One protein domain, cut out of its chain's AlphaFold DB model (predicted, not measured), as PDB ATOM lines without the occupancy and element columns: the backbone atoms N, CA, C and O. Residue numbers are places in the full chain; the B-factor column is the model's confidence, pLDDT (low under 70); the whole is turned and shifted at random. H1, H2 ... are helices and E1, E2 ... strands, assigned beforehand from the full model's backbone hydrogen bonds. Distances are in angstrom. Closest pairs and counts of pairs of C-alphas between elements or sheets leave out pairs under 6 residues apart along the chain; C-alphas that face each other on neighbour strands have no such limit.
ATOM      1  N   LYS A  29     -36.061  16.861 -29.944       96.62
ATOM      2  CA  LYS A  29     -37.081  17.869 -30.268       96.62
ATOM      3  C   LYS A  29     -38.029  18.141 -29.091       96.62
ATOM      4  O   LYS A  29     -38.317  19.296 -28.789       96.62
ATOM      5  N   ALA A  30     -38.479  17.107 -28.377       97.56
ATOM      6  CA  ALA A  30     -39.284  17.299 -27.168       97.56
ATOM      7  C   ALA A  30     -38.478  17.853 -25.994       97.56
ATOM      8  O   ALA A  30     -39.002  18.640 -25.207       97.56
ATOM      9  N   ARG A  31     -37.213  17.451 -25.859       97.88
ATOM     10  CA  ARG A  31     -36.342  17.946 -24.790       97.88
ATOM     11  C   ARG A  31     -36.076  19.434 -24.929       97.88
ATOM     12  O   ARG A  31     -36.272  20.153 -23.958       97.88
ATOM     13  N   GLU A  32     -35.740  19.892 -26.129       96.88
ATOM     14  CA  GLU A  32     -35.566  21.310 -26.444       96.88
ATOM     15  C   GLU A  32     -36.845  22.101 -26.143       96.88
ATOM     16  O   GLU A  32     -36.816  23.048 -25.357       96.88
ATOM     17  N   GLN A  33     -37.989  21.653 -26.673       97.88
ATOM     18  CA  GLN A  33     -39.281  22.314 -26.466       97.88
ATOM     19  C   GLN A  33     -39.670  22.435 -24.982       97.88
ATOM     20  O   GLN A  33     -40.419  23.338 -24.602       97.88
ATOM     21  N   HIS A  34     -39.198  21.519 -24.137       97.50
ATOM     22  CA  HIS A  34     -39.577  21.442 -22.730       97.50
ATOM     23  C   HIS A  34     -38.437  21.748 -21.750       97.50
ATOM     24  O   HIS A  34     -38.603  21.505 -20.556       97.50
ATOM     25  N   GLY A  35     -37.304  22.280 -22.222       97.19
ATOM     26  CA  GLY A  35     -36.166  22.641 -21.371       97.19
ATOM     27  C   GLY A  35     -35.534  21.455 -20.630       97.19
ATOM     28  O   GLY A  35     -35.044  21.614 -19.514       97.19
ATOM     29  N   LEU A  36     -35.582  20.257 -21.212       97.31
ATOM     30  CA  LEU A  36     -34.967  19.049 -20.664       97.31
ATOM     31  C   LEU A  36     -33.543  18.874 -21.200       97.31
ATOM     32  O   LEU A  36     -33.217  19.319 -22.299       97.31
ATOM     33  N   ALA A  37     -32.708  18.150 -20.451       95.50
ATOM     34  CA  ALA A  37     -31.364  17.807 -20.902       95.50
ATOM     35  C   ALA A  37     -31.415  17.007 -22.224       95.50
ATOM     36  O   ALA A  37     -32.194  16.044 -22.306       95.50
ATOM     37  N   PRO A  38     -30.614  17.380 -23.243       95.62
ATOM     38  CA  PRO A  38     -30.567  16.673 -24.516       95.62
ATOM     39  C   PRO A  38     -29.921  15.292 -24.363       95.62
ATOM     40  O   PRO A  38     -29.049  15.079 -23.523       95.62
ATOM     41  N   LEU A  39     -30.333  14.357 -25.214       95.19
ATOM     42  CA  LEU A  39     -29.647  13.092 -25.430       95.19
ATOM     43  C   LEU A  39     -28.340  13.330 -26.186       95.19
ATOM     44  O   LEU A  39     -28.304  14.031 -27.204       95.19
ATOM     45  N   THR A  40     -27.293  12.665 -25.714       95.12
ATOM     46  CA  THR A  40     -25.954  12.668 -26.298       95.12
ATOM     47  C   THR A  40     -25.526  11.249 -26.674       95.12
ATOM     48  O   THR A  40     -26.153  10.251 -26.299       95.12
ATOM     49  N   HIS A  41     -24.487  11.148 -27.490       92.44
ATOM     50  CA  HIS A  41     -23.752   9.913 -27.724       92.44
ATOM     51  C   HIS A  41     -22.943   9.519 -26.468       92.44
ATOM     52  O   HIS A  41     -22.737  10.356 -25.586       92.44
ATOM     53  N   PRO A  42     -22.448   8.267 -26.368       93.19
ATOM     54  CA  PRO A  42     -21.629   7.833 -25.230       93.19
ATOM     55  C   PRO A  42     -20.366   8.674 -24.987       93.19
ATOM     56  O   PRO A  42     -19.886   8.740 -23.860       93.19
ATOM     57  N   ASP A  43     -19.838   9.328 -26.024       94.56
ATOM     58  CA  ASP A  43     -18.693  10.247 -25.948       94.56
ATOM     59  C   ASP A  43     -19.078  11.689 -25.552       94.56
ATOM     60  O   ASP A  43     -18.220  12.568 -25.490       94.56
ATOM     61  N   GLY A  44     -20.362  11.946 -25.284       92.75
ATOM     62  CA  GLY A  44     -20.902  13.254 -24.921       92.75
ATOM     63  C   GLY A  44     -21.271  14.152 -26.104       92.75
ATOM     64  O   GLY A  44     -21.831  15.226 -25.881       92.75
ATOM     65  N   SER A  45     -21.016  13.742 -27.351       93.88
ATOM     66  CA  SER A  45     -21.380  14.541 -28.525       93.88
ATOM     67  C   SER A  45     -22.906  14.581 -28.753       93.88
ATOM     68  O   SER A  45     -23.616  13.648 -28.366       93.88
ATOM     69  N   PRO A  46     -23.466  15.652 -29.353       91.12
ATOM     70  CA  PRO A  46     -24.906  15.746 -29.597       91.12
ATOM     71  C   PRO A  46     -25.401  14.654 -30.548       91.12
ATOM     72  O   PRO A  46     -24.779  14.403 -31.581       91.12
ATOM     73  N   GLN A  47     -26.556  14.053 -30.250       93.06
ATOM     74  CA  GLN A  47     -27.183  13.129 -31.196       93.06
ATOM     75  C   GLN A  47     -27.639  13.861 -32.458       93.06
ATOM     76  O   GLN A  47     -28.361  14.856 -32.386       93.06
ATOM     77  N   ARG A  48     -27.256  13.332 -33.626       91.38
ATOM     78  CA  ARG A  48     -27.610  13.922 -34.926       91.38
ATOM     79  C   ARG A  48     -29.103  13.822 -35.259       91.38
ATOM     80  O   ARG A  48     -29.631  14.718 -35.912       91.38
ATOM     81  N   PHE A  49     -29.766  12.732 -34.869       93.75
ATOM     82  CA  PHE A  49     -31.143  12.437 -35.266       93.75
ATOM     83  C   PHE A  49     -31.981  11.920 -34.100       93.75
ATOM     84  O   PHE A  49     -31.502  11.140 -33.282       93.75
ATOM     85  N   ASP A  50     -33.256  12.305 -34.098       94.50
ATOM     86  CA  ASP A  50     -34.278  11.702 -33.249       94.50
ATOM     87  C   ASP A  50     -34.756  10.367 -33.826       94.50
ATOM     88  O   ASP A  50     -34.943  10.227 -35.036       94.50
ATOM     89  N   ALA A  51     -35.040   9.401 -32.949       93.31
ATOM     90  CA  ALA A  51     -35.756   8.195 -33.343       93.31
ATOM     91  C   ALA A  51     -37.192   8.547 -33.766       93.31
ATOM     92  O   ALA A  51     -37.933   9.206 -33.027       93.31
ATOM     93  N   LEU A  52     -37.600   8.068 -34.941       95.75
ATOM     94  CA  LEU A  52     -38.974   8.187 -35.413       95.75
ATOM     95  C   LEU A  52     -39.791   6.971 -34.970       95.75
ATOM     96  O   LEU A  52     -39.304   5.841 -34.974       95.75
ATOM     97  N   ARG A  53     -41.044   7.206 -34.581       95.44
ATOM     98  CA  ARG A  53     -41.979   6.183 -34.102       95.44
ATOM     99  C   ARG A  53     -43.295   6.249 -34.884       95.44
ATOM    100  O   ARG A  53     -43.770   7.363 -35.125       95.44
ATOM    101  N   PRO A  54     -43.902   5.101 -35.240       96.75
ATOM    102  CA  PRO A  54     -45.227   5.044 -35.855       96.75
ATOM    103  C   PRO A  54     -46.313   5.682 -34.978       96.75
ATOM    104  O   PRO A  54     -46.649   5.190 -33.898       96.75
ATOM    105  N   GLN A  55     -46.879   6.792 -35.437       97.19
ATOM    106  CA  GLN A  55     -47.871   7.588 -34.715       97.19
ATOM    107  C   GLN A  55     -48.983   8.059 -35.662       97.19
ATOM    108  O   GLN A  55     -48.790   8.143 -36.873       97.19
ATOM    109  N   ARG A  56     -50.165   8.354 -35.110       96.88
ATOM    110  CA  ARG A  56     -51.308   8.881 -35.871       96.88
ATOM    111  C   ARG A  56     -51.347  10.402 -35.799       96.88
ATOM    112  O   ARG A  56     -51.011  10.986 -34.771       96.88
ATOM    113  N   LEU A  57     -51.819  11.032 -36.871       97.25
ATOM    114  CA  LEU A  57     -52.150  12.455 -36.859       97.25
ATOM    115  C   LEU A  57     -53.513  12.680 -36.198       97.25
ATOM    116  O   LEU A  57     -54.428  11.881 -36.374       97.25
ATOM    117  N   ALA A  58     -53.659  13.793 -35.479       97.25
ATOM    118  CA  ALA A  58     -54.939  14.212 -34.898       97.25
ATOM    119  C   ALA A  58     -55.747  15.137 -35.828       97.25
ATOM    120  O   ALA A  58     -56.957  15.270 -35.673       97.25
ATOM    121  N   ALA A  59     -55.088  15.768 -36.801       97.94
ATOM    122  CA  ALA A  59     -55.703  16.636 -37.797       97.94
ATOM    123  C   ALA A  59     -54.937  16.534 -39.125       97.94
ATOM    124  O   ALA A  59     -53.754  16.181 -39.111       97.94
ATOM    125  N   PRO A  60     -55.580  16.829 -40.269       98.06
ATOM    126  CA  PRO A  60     -54.876  16.920 -41.536       98.06
ATOM    127  C   PRO A  60     -53.793  17.998 -41.505       98.06
ATOM    128  O   PRO A  60     -53.988  19.066 -40.925       98.06
ATOM    129  N   VAL A  61     -52.673  17.741 -42.175       97.81
ATOM    130  CA  VAL A  61     -51.585  18.709 -42.332       97.81
ATOM    131  C   VAL A  61     -51.080  18.687 -43.764       97.81
ATOM    132  O   VAL A  61     -50.946  17.629 -44.380       97.81
ATOM    133  N   LYS A  62     -50.806  19.873 -44.303       97.12
ATOM    134  CA  LYS A  62     -50.123  20.014 -45.582       97.12
ATOM    135  C   LYS A  62     -48.621  20.071 -45.331       97.12
ATOM    136  O   LYS A  62     -48.166  20.870 -44.516       97.12
ATOM    137  N   VAL A  63     -47.878  19.223 -46.027       96.94
ATOM    138  CA  VAL A  63     -46.416  19.193 -46.004       96.94
ATOM    139  C   VAL A  63     -45.879  19.392 -47.414       96.94
ATOM    140  O   VAL A  63     -46.519  19.020 -48.400       96.94
ATOM    141  N   TYR A  64     -44.690  19.974 -47.491       97.56
ATOM    142  CA  TYR A  64     -43.969  20.195 -48.734       97.56
ATOM    143  C   TYR A  64     -42.717  19.325 -48.718       97.56
ATOM    144  O   TYR A  64     -41.838  19.516 -47.876       97.56
ATOM    145  N   VAL A  65     -42.669  18.330 -49.600       97.31
ATOM    146  CA  VAL A  65     -41.566  17.365 -49.686       97.31
ATOM    147  C   VAL A  65     -40.633  17.810 -50.796       97.31
ATOM    148  O   VAL A  65     -41.084  18.041 -51.911       97.31
ATOM    149  N   GLN A  66     -39.343  17.949 -50.509       97.31
ATOM    150  CA  GLN A  66     -38.356  18.329 -51.517       97.31
ATOM    151  C   GLN A  66     -38.388  17.363 -52.713       97.31
ATOM    152  O   GLN A  66     -38.361  16.149 -52.537       97.31
ATOM    153  N   GLN A  67     -38.418  17.899 -53.933       96.56
ATOM    154  CA  GLN A  67     -38.319  17.083 -55.140       96.56
ATOM    155  C   GLN A  67     -36.942  16.393 -55.200       96.56
ATOM    156  O   GLN A  67     -35.921  17.001 -54.859       96.56
ATOM    157  N   PHE A  68     -36.912  15.136 -55.654       96.38
ATOM    158  CA  PHE A  68     -35.696  14.315 -55.765       96.38
ATOM    159  C   PHE A  68     -35.018  14.016 -54.417       96.38
ATOM    160  O   PHE A  68     -33.794  14.136 -54.278       96.38
ATOM    161  N   SER A  69     -35.822  13.721 -53.391       96.56
ATOM    162  CA  SER A  69     -35.341  13.394 -52.044       96.56
ATOM    163  C   SER A  69     -35.549  11.936 -51.630       96.56
ATOM    164  O   SER A  69     -35.102  11.563 -50.548       96.56
ATOM    165  N   ALA A  70     -36.252  11.126 -52.424       95.19
ATOM    166  CA  ALA A  70     -36.512   9.722 -52.118       95.19
ATOM    167  C   ALA A  70     -35.299   8.839 -52.443       95.19
ATOM    168  O   ALA A  70     -35.025   7.883 -51.718       95.19
ATOM    169  N   HIS A  71     -34.533   9.181 -53.485       96.44
ATOM    170  CA  HIS A  71     -33.303   8.480 -53.846       96.44
ATOM    171  C   HIS A  71     -32.233   9.457 -54.383       96.44
ATOM    172  O   HIS A  71     -32.547  10.349 -55.171       96.44
ATOM    173  N   PRO A  72     -30.941   9.319 -54.013       95.50
ATOM    174  CA  PRO A  72     -29.903  10.286 -54.398       95.50
ATOM    175  C   PRO A  72     -29.710  10.441 -55.918       95.50
ATOM    176  O   PRO A  72     -29.290  11.507 -56.365       95.50
ATOM    177  N   LEU A  73     -30.036   9.409 -56.706       97.50
ATOM    178  CA  LEU A  73     -29.934   9.433 -58.174       97.50
ATOM    179  C   LEU A  73     -31.157  10.033 -58.887       97.50
ATOM    180  O   LEU A  73     -31.115  10.192 -60.101       97.50
ATOM    181  N   GLU A  74     -32.223  10.413 -58.173       97.44
ATOM    182  CA  GLU A  74     -33.364  11.087 -58.814       97.44
ATOM    183  C   GLU A  74     -32.938  12.395 -59.498       97.44
ATOM    184  O   GLU A  74     -33.462  12.744 -60.548       97.44
ATOM    185  N   ARG A  75     -31.948  13.098 -58.931       94.62
ATOM    186  CA  ARG A  75     -31.427  14.354 -59.496       94.62
ATOM    187  C   ARG A  75     -30.621  14.159 -60.774       94.62
ATOM    188  O   ARG A  75     -30.640  15.039 -61.624       94.62
ATOM    189  N   ASP A  76     -29.882  13.059 -60.868       97.44
ATOM    190  CA  ASP A  76     -29.106  12.720 -62.063       97.44
ATOM    191  C   ASP A  76     -30.046  12.398 -63.230       97.44
ATOM    192  O   ASP A  76     -29.849  12.868 -64.343       97.44
ATOM    193  N   ALA A  77     -31.141  11.699 -62.925       97.12
ATOM    194  CA  ALA A  77     -32.200  11.359 -63.865       97.12
ATOM    195  C   ALA A  77     -33.358  12.374 -63.873       97.12
ATOM    196  O   ALA A  77     -34.495  11.996 -64.156       97.12
ATOM    197  N   ALA A  78     -33.118  13.642 -63.514       95.94
ATOM    198  CA  ALA A  78     -34.183  14.636 -63.329       95.94
ATOM    199  C   ALA A  78     -35.024  14.875 -64.597       95.94
ATOM    200  O   ALA A  78     -36.187  15.264 -64.499       95.94
ATOM    201  N   ASP A  79     -34.458  14.616 -65.777       97.06
ATOM    202  CA  ASP A  79     -35.131  14.665 -67.076       97.06
ATOM    203  C   ASP A  79     -36.217  13.587 -67.254       97.06
ATOM    204  O   ASP A  79     -37.087  13.738 -68.113       97.06
ATOM    205  N   LEU A  80     -36.216  12.537 -66.421       97.31
ATOM    206  CA  LEU A  80     -37.229  11.473 -66.417       97.31
ATOM    207  C   LEU A  80     -38.440  11.768 -65.517       97.31
ATOM    208  O   LEU A  80     -39.425  11.027 -65.559       97.31
ATOM    209  N   TYR A  81     -38.390  12.812 -64.686       96.62
ATOM    210  CA  TYR A  81     -39.432  13.111 -63.701       96.62
ATOM    211  C   TYR A  81     -40.359  14.240 -64.158       96.62
ATOM    212  O   TYR A  81     -39.980  15.145 -64.901       96.62
ATOM    213  N   GLY A  82     -41.600  14.212 -63.663       96.44
ATOM    214  CA  GLY A  82     -42.550  15.311 -63.844       96.44
ATOM    215  C   GLY A  82     -42.127  16.600 -63.114       96.44
ATOM    216  O   GLY A  82     -41.259  16.570 -62.237       96.44
ATOM    217  N   PRO A  83     -42.746  17.750 -63.445       96.38
ATOM    218  CA  PRO A  83     -42.473  19.016 -62.763       96.38
ATOM    219  C   PRO A  83     -42.883  18.975 -61.273       96.38
ATOM    220  O   PRO A  83     -43.745  18.174 -60.904       96.38
ATOM    221  N   PRO A  84     -42.312  19.843 -60.410       97.44
ATOM    222  CA  PRO A  84     -42.756  19.980 -59.022       97.44
ATOM    223  C   PRO A  84     -44.165  20.593 -58.931       97.44
ATOM    224  O   PRO A  84     -44.607  21.303 -59.835       97.44
ATOM    225  N   ASP A  85     -44.851  20.391 -57.801       97.88
ATOM    226  CA  ASP A  85     -46.183  20.970 -57.539       97.88
ATOM    227  C   ASP A  85     -46.136  22.469 -57.184       97.88
ATOM    228  O   ASP A  85     -47.169  23.162 -57.186       97.88
ATOM    229  N   GLY A  86     -44.941  22.948 -56.829       97.62
ATOM    230  CA  GLY A  86     -44.607  24.336 -56.541       97.62
ATOM    231  C   GLY A  86     -43.212  24.466 -55.930       97.62
ATOM    232  O   GLY A  86     -42.373  23.570 -56.046       97.62
ATOM    233  N   TYR A  87     -42.967  25.601 -55.281       98.25
ATOM    234  CA  TYR A  87     -41.662  25.977 -54.753       98.25
ATOM    235  C   TYR A  87     -41.782  26.552 -53.343       98.25
ATOM    236  O   TYR A  87     -42.726  27.283 -53.057       98.25
ATOM    237  N   VAL A  88     -40.829  26.238 -52.469       97.62
ATOM    238  CA  VAL A  88     -40.726  26.827 -51.126       97.62
ATOM    239  C   VAL A  88     -39.538  27.781 -51.090       97.62
ATOM    240  O   VAL A  88     -38.420  27.391 -51.425       97.62
ATOM    241  N   ASP A  89     -39.781  29.031 -50.703       95.94
ATOM    242  CA  ASP A  89     -38.735  30.050 -50.603       95.94
ATOM    243  C   ASP A  89     -37.892  29.911 -49.317       95.94
ATOM    244  O   ASP A  89     -38.151  29.075 -48.447       95.94
ATOM    245  N   ALA A  90     -36.874  30.762 -49.166       93.19
ATOM    246  CA  ALA A  90     -35.982  30.758 -48.002       93.19
ATOM    247  C   ALA A  90     -36.682  31.069 -46.660       93.19
ATOM    248  O   ALA A  90     -36.110  30.808 -45.602       93.19
ATOM    249  N   THR A  91     -37.898  31.625 -46.684       93.19
ATOM    250  CA  THR A  91     -38.718  31.882 -45.487       93.19
ATOM    251  C   THR A  91     -39.608  30.695 -45.119       93.19
ATOM    252  O   THR A  91     -40.229  30.702 -44.057       93.19
ATOM    253  N   GLY A  92     -39.665  29.667 -45.973       92.12
ATOM    254  CA  GLY A  92     -40.559  28.524 -45.820       92.12
ATOM    255  C   GLY A  92     -41.947  28.738 -46.431       92.12
ATOM    256  O   GLY A  92     -42.841  27.926 -46.192       92.12
ATOM    257  N   THR A  93     -42.148  29.802 -47.214       95.50
ATOM    258  CA  THR A  93     -43.442  30.100 -47.843       95.50
ATOM    259  C   THR A  93     -43.568  29.374 -49.180       95.50
ATOM    260  O   THR A  93     -42.638  29.366 -49.986       95.50
ATOM    261  N   PHE A  94     -44.727  28.756 -49.422       96.94
ATOM    262  CA  PHE A  94     -45.023  28.044 -50.664       96.94
ATOM    263  C   PHE A  94     -45.564  28.970 -51.758       96.94
ATOM    264  O   PHE A  94     -46.484  29.756 -51.524       96.94
ATOM    265  N   HIS A  95     -45.074  28.773 -52.981       96.88
ATOM    266  CA  HIS A  95     -45.468  29.484 -54.194       96.88
ATOM    267  C   HIS A  95     -45.747  28.501 -55.329       96.88
ATOM    268  O   HIS A  95     -45.056  27.497 -55.494       96.88
ATOM    269  N   LYS A  96     -46.745  28.801 -56.168       96.75
ATOM    270  CA  LYS A  96     -47.055  27.964 -57.342       96.75
ATOM    271  C   LYS A  96     -46.053  28.123 -58.484       96.75
ATOM    272  O   LYS A  96     -45.816  27.166 -59.213       96.75
ATOM    273  N   ALA A  97     -45.471  29.307 -58.635       95.06
ATOM    274  CA  ALA A  97     -44.442  29.591 -59.626       95.06
ATOM    275  C   ALA A  97     -43.114  29.879 -58.929       95.06
ATOM    276  O   ALA A  97     -43.094  30.415 -57.821       95.06
ATOM    277  N   ARG A  98     -42.010  29.540 -59.594       95.75
ATOM    278  CA  ARG A  98     -40.669  29.835 -59.093       95.75
ATOM    279  C   ARG A  98     -40.428  31.340 -59.137       95.75
ATOM    280  O   ARG A  98     -40.580  31.947 -60.195       95.75
ATOM    281  N   SER A  99     -40.028  31.920 -58.012       91.56
ATOM    282  CA  SER A  99     -39.710  33.347 -57.897       91.56
ATOM    283  C   SER A  99     -38.200  33.607 -57.905       91.56
ATOM    284  O   SER A  99     -37.752  34.656 -58.366       91.56
ATOM    285  N   SER A 100     -37.410  32.621 -57.468       94.25
ATOM    286  CA  SER A 100     -35.953  32.676 -57.383       94.25
ATOM    287  C   SER A 100     -35.289  31.338 -57.760       94.25
ATOM    288  O   SER A 100     -35.840  30.261 -57.496       94.25
ATOM    289  N   PRO A 101     -34.065  31.346 -58.330       92.88
ATOM    290  CA  PRO A 101     -33.273  30.133 -58.528       92.88
ATOM    291  C   PRO A 101     -32.977  29.364 -57.230       92.88
ATOM    292  O   PRO A 101     -32.701  28.170 -57.296       92.88
ATOM    293  N   GLN A 102     -33.042  30.008 -56.063       93.94
ATOM    294  CA  GLN A 102     -32.834  29.343 -54.773       93.94
ATOM    295  C   GLN A 102     -34.100  28.683 -54.210       93.94
ATOM    296  O   GLN A 102     -33.981  27.900 -53.270       93.94
ATOM    297  N   ASP A 103     -35.284  28.963 -54.772       96.38
ATOM    298  CA  ASP A 103     -36.521  28.357 -54.278       96.38
ATOM    299  C   ASP A 103     -36.477  26.836 -54.460       96.38
ATOM    300  O   ASP A 103     -36.128  26.324 -55.533       96.38
ATOM    301  N   MET A 104     -36.845  26.115 -53.404       96.56
ATOM    302  CA  MET A 104     -36.792  24.663 -53.358       96.56
ATOM    303  C   MET A 104     -37.978  24.074 -54.126       96.56
ATOM    304  O   MET A 104     -39.111  24.312 -53.710       96.56
ATOM    305  N   PRO A 105     -37.776  23.292 -55.203       97.44
ATOM    306  CA  PRO A 105     -38.869  22.562 -55.833       97.44
ATOM    307  C   PRO A 105     -39.430  21.509 -54.868       97.44
ATOM    308  O   PRO A 105     -38.667  20.778 -54.228       97.44
ATOM    309  N   VAL A 106     -40.757  21.432 -54.759       98.00
ATOM    310  CA  VAL A 106     -41.438  20.538 -53.813       98.00
ATOM    311  C   VAL A 106     -42.630  19.810 -54.428       98.00
ATOM    312  O   VAL A 106     -43.284  20.309 -55.345       98.00
ATOM    313  N   HIS A 107     -42.951  18.657 -53.851       97.94
ATOM    314  CA  HIS A 107     -44.248  18.004 -53.954       97.94
ATOM    315  C   HIS A 107     -45.154  18.448 -52.804       97.94
ATOM    316  O   HIS A 107     -44.729  18.495 -51.644       97.94
ATOM    317  N   GLU A 108     -46.405  18.779 -53.117       97.38
ATOM    318  CA  GLU A 108     -47.406  19.165 -52.123       97.38
ATOM    319  C   GLU A 108     -48.193  17.929 -51.684       97.38
ATOM    320  O   GLU A 108     -48.913  17.318 -52.474       97.38
ATOM    321  N   VAL A 109     -48.107  17.575 -50.401       97.19
ATOM    322  CA  VAL A 109     -48.790  16.398 -49.854       97.19
ATOM    323  C   VAL A 109     -49.716  16.815 -48.717       97.19
ATOM    324  O   VAL A 109     -49.318  17.521 -47.793       97.19
ATOM    325  N   THR A 110     -50.970  16.359 -48.757       97.75
ATOM    326  CA  THR A 110     -51.887  16.465 -47.612       97.75
ATOM    327  C   THR A 110     -51.907  15.141 -46.867       97.75
ATOM    328  O   THR A 110     -52.442  14.163 -47.381       97.75
ATOM    329  N   LEU A 111     -51.363  15.127 -45.656       97.44
ATOM    330  CA  LEU A 111     -51.398  13.979 -44.755       97.44
ATOM    331  C   LEU A 111     -52.675  14.036 -43.920       97.44
ATOM    332  O   LEU A 111     -52.973  15.078 -43.330       97.44
ATOM    333  N   ARG A 112     -53.438  12.944 -43.856       97.31
ATOM    334  CA  ARG A 112     -54.711  12.880 -43.124       97.31
ATOM    335  C   ARG A 112     -54.634  11.868 -41.978       97.31
ATOM    336  O   ARG A 112     -53.977  10.841 -42.115       97.31
ATOM    337  N   PRO A 113     -55.380  12.076 -40.875       96.75
ATOM    338  CA  PRO A 113     -55.517  11.069 -39.817       96.75
ATOM    339  C   PRO A 113     -55.956   9.688 -40.326       96.75
ATOM    340  O   PRO A 113     -55.514   8.668 -39.805       96.75
ATOM    341  N   GLY A 114     -56.810   9.661 -41.355       95.88
ATOM    342  CA  GLY A 114     -57.325   8.430 -41.961       95.88
ATOM    343  C   GLY A 114     -56.323   7.658 -42.823       95.88
ATOM    344  O   GLY A 114     -56.602   6.514 -43.156       95.88
ATOM    345  N   ASP A 115     -55.162   8.234 -43.150       94.31
ATOM    346  CA  ASP A 115     -54.139   7.570 -43.974       94.31
ATOM    347  C   ASP A 115     -53.300   6.556 -43.166       94.31
ATOM    348  O   ASP A 115     -52.416   5.895 -43.714       94.31
ATOM    349  N   GLY A 116     -53.549   6.442 -41.856       94.94
ATOM    350  CA  GLY A 116     -52.900   5.482 -40.967       94.94
ATOM    351  C   GLY A 116     -51.737   6.073 -40.169       94.94
ATOM    352  O   GLY A 116     -51.849   7.144 -39.565       94.94
ATOM    353  N   LEU A 117     -50.637   5.322 -40.090       97.19
ATOM    354  CA  LEU A 117     -49.464   5.662 -39.282       97.19
ATOM    355  C   LEU A 117     -48.423   6.450 -40.088       97.19
ATOM    356  O   LEU A 117     -48.220   6.215 -41.282       97.19
ATOM    357  N   TYR A 118     -47.719   7.340 -39.391       97.00
ATOM    358  CA  TYR A 118     -46.566   8.092 -39.881       97.00
ATOM    359  C   TYR A 118     -45.394   7.965 -38.913       97.00
ATOM    360  O   TYR A 118     -45.584   7.896 -37.699       97.00
ATOM    361  N   LEU A 119     -44.172   7.975 -39.440       96.44
ATOM    362  CA  LEU A 119     -42.956   8.008 -38.634       96.44
ATOM    363  C   LEU A 119     -42.699   9.438 -38.148       96.44
ATOM    364  O   LEU A 119     -42.346  10.314 -38.933       96.44
ATOM    365  N   LEU A 120     -42.889   9.677 -36.849       97.19
ATOM    366  CA  LEU A 120     -42.767  10.999 -36.223       97.19
ATOM    367  C   LEU A 120     -41.859  10.937 -34.981       97.19
ATOM    368  O   LEU A 120     -41.836   9.893 -34.322       97.19
ATOM    369  N   PRO A 121     -41.153  12.022 -34.606       97.12
ATOM    370  CA  PRO A 121     -40.413  12.077 -33.346       97.12
ATOM    371  C   PRO A 121     -41.319  11.770 -32.147       97.12
ATOM    372  O   PRO A 121     -42.485  12.173 -32.106       97.12
ATOM    373  N   TYR A 122     -40.796  11.040 -31.163       97.00
ATOM    374  CA  TYR A 122     -41.573  10.680 -29.978       97.00
ATOM    375  C   TYR A 122     -41.567  11.810 -28.945       97.00
ATOM    376  O   TYR A 122     -40.606  11.990 -28.192       97.00
TER     377      TYR A 122
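What this domain is: This is residues 29 to 122 of the 567 residues of the protein "Asparaginase domain-containing protein" of Betaproteobacteria bacterium RIFCSPLOWO2_02_FULL_65_24 (UniProt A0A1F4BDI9). Little of this loose domain is regular structure; look for a V, one arm the twisted sheet E2-E4-E3, the other the pair E1 and E5, joined at the point by residues 57 to 60 and 112 to 116. The 94 printed residues hold one named helix and five named strands, H1 E1 E2 E3 E4 E5, mostly strand, 32 residues in named elements; both sheets are antiparallel, the radius of gyration of the C-alphas is 17.2 A, the spans 44 by 35 by 26 A.

Where its parts are: Find C-alpha 104 at (-36.792, 24.663, -53.358); from there E4 runs 20.0 A to residue 111. Its sheet includes E2, residues 61 to 66, 16.1 A, and E3, residues 86 to 88. E1 is residues 52 to 56, E5 117 to 121; H1, residues 29 to 33, begins at (-37.081, 17.869, -30.268).

How they stand to each other: Inner strand E4 is the antiparallel neighbour of E2, with N 63 of E2 and O 109 of E4 at 2.8 A, and forms a hairpin with E3, with N 88 of E3 and O 104 of E4 at 2.9 A, both within hydrogen-bond range. Between E1 and E5, N 53 and O 120 are 2.8 A apart. H1, its O i to N i+4 pair within hydrogen-bond range, is not on the three-stranded sheet.

The domain as a whole: The farthest C-alphas, Pro 42 and Ala 97, are 46.7 A apart. The printed part has no cut; links H1 to E1, E2 to E3 and E3 to E4 are long; no printed residue is under 70.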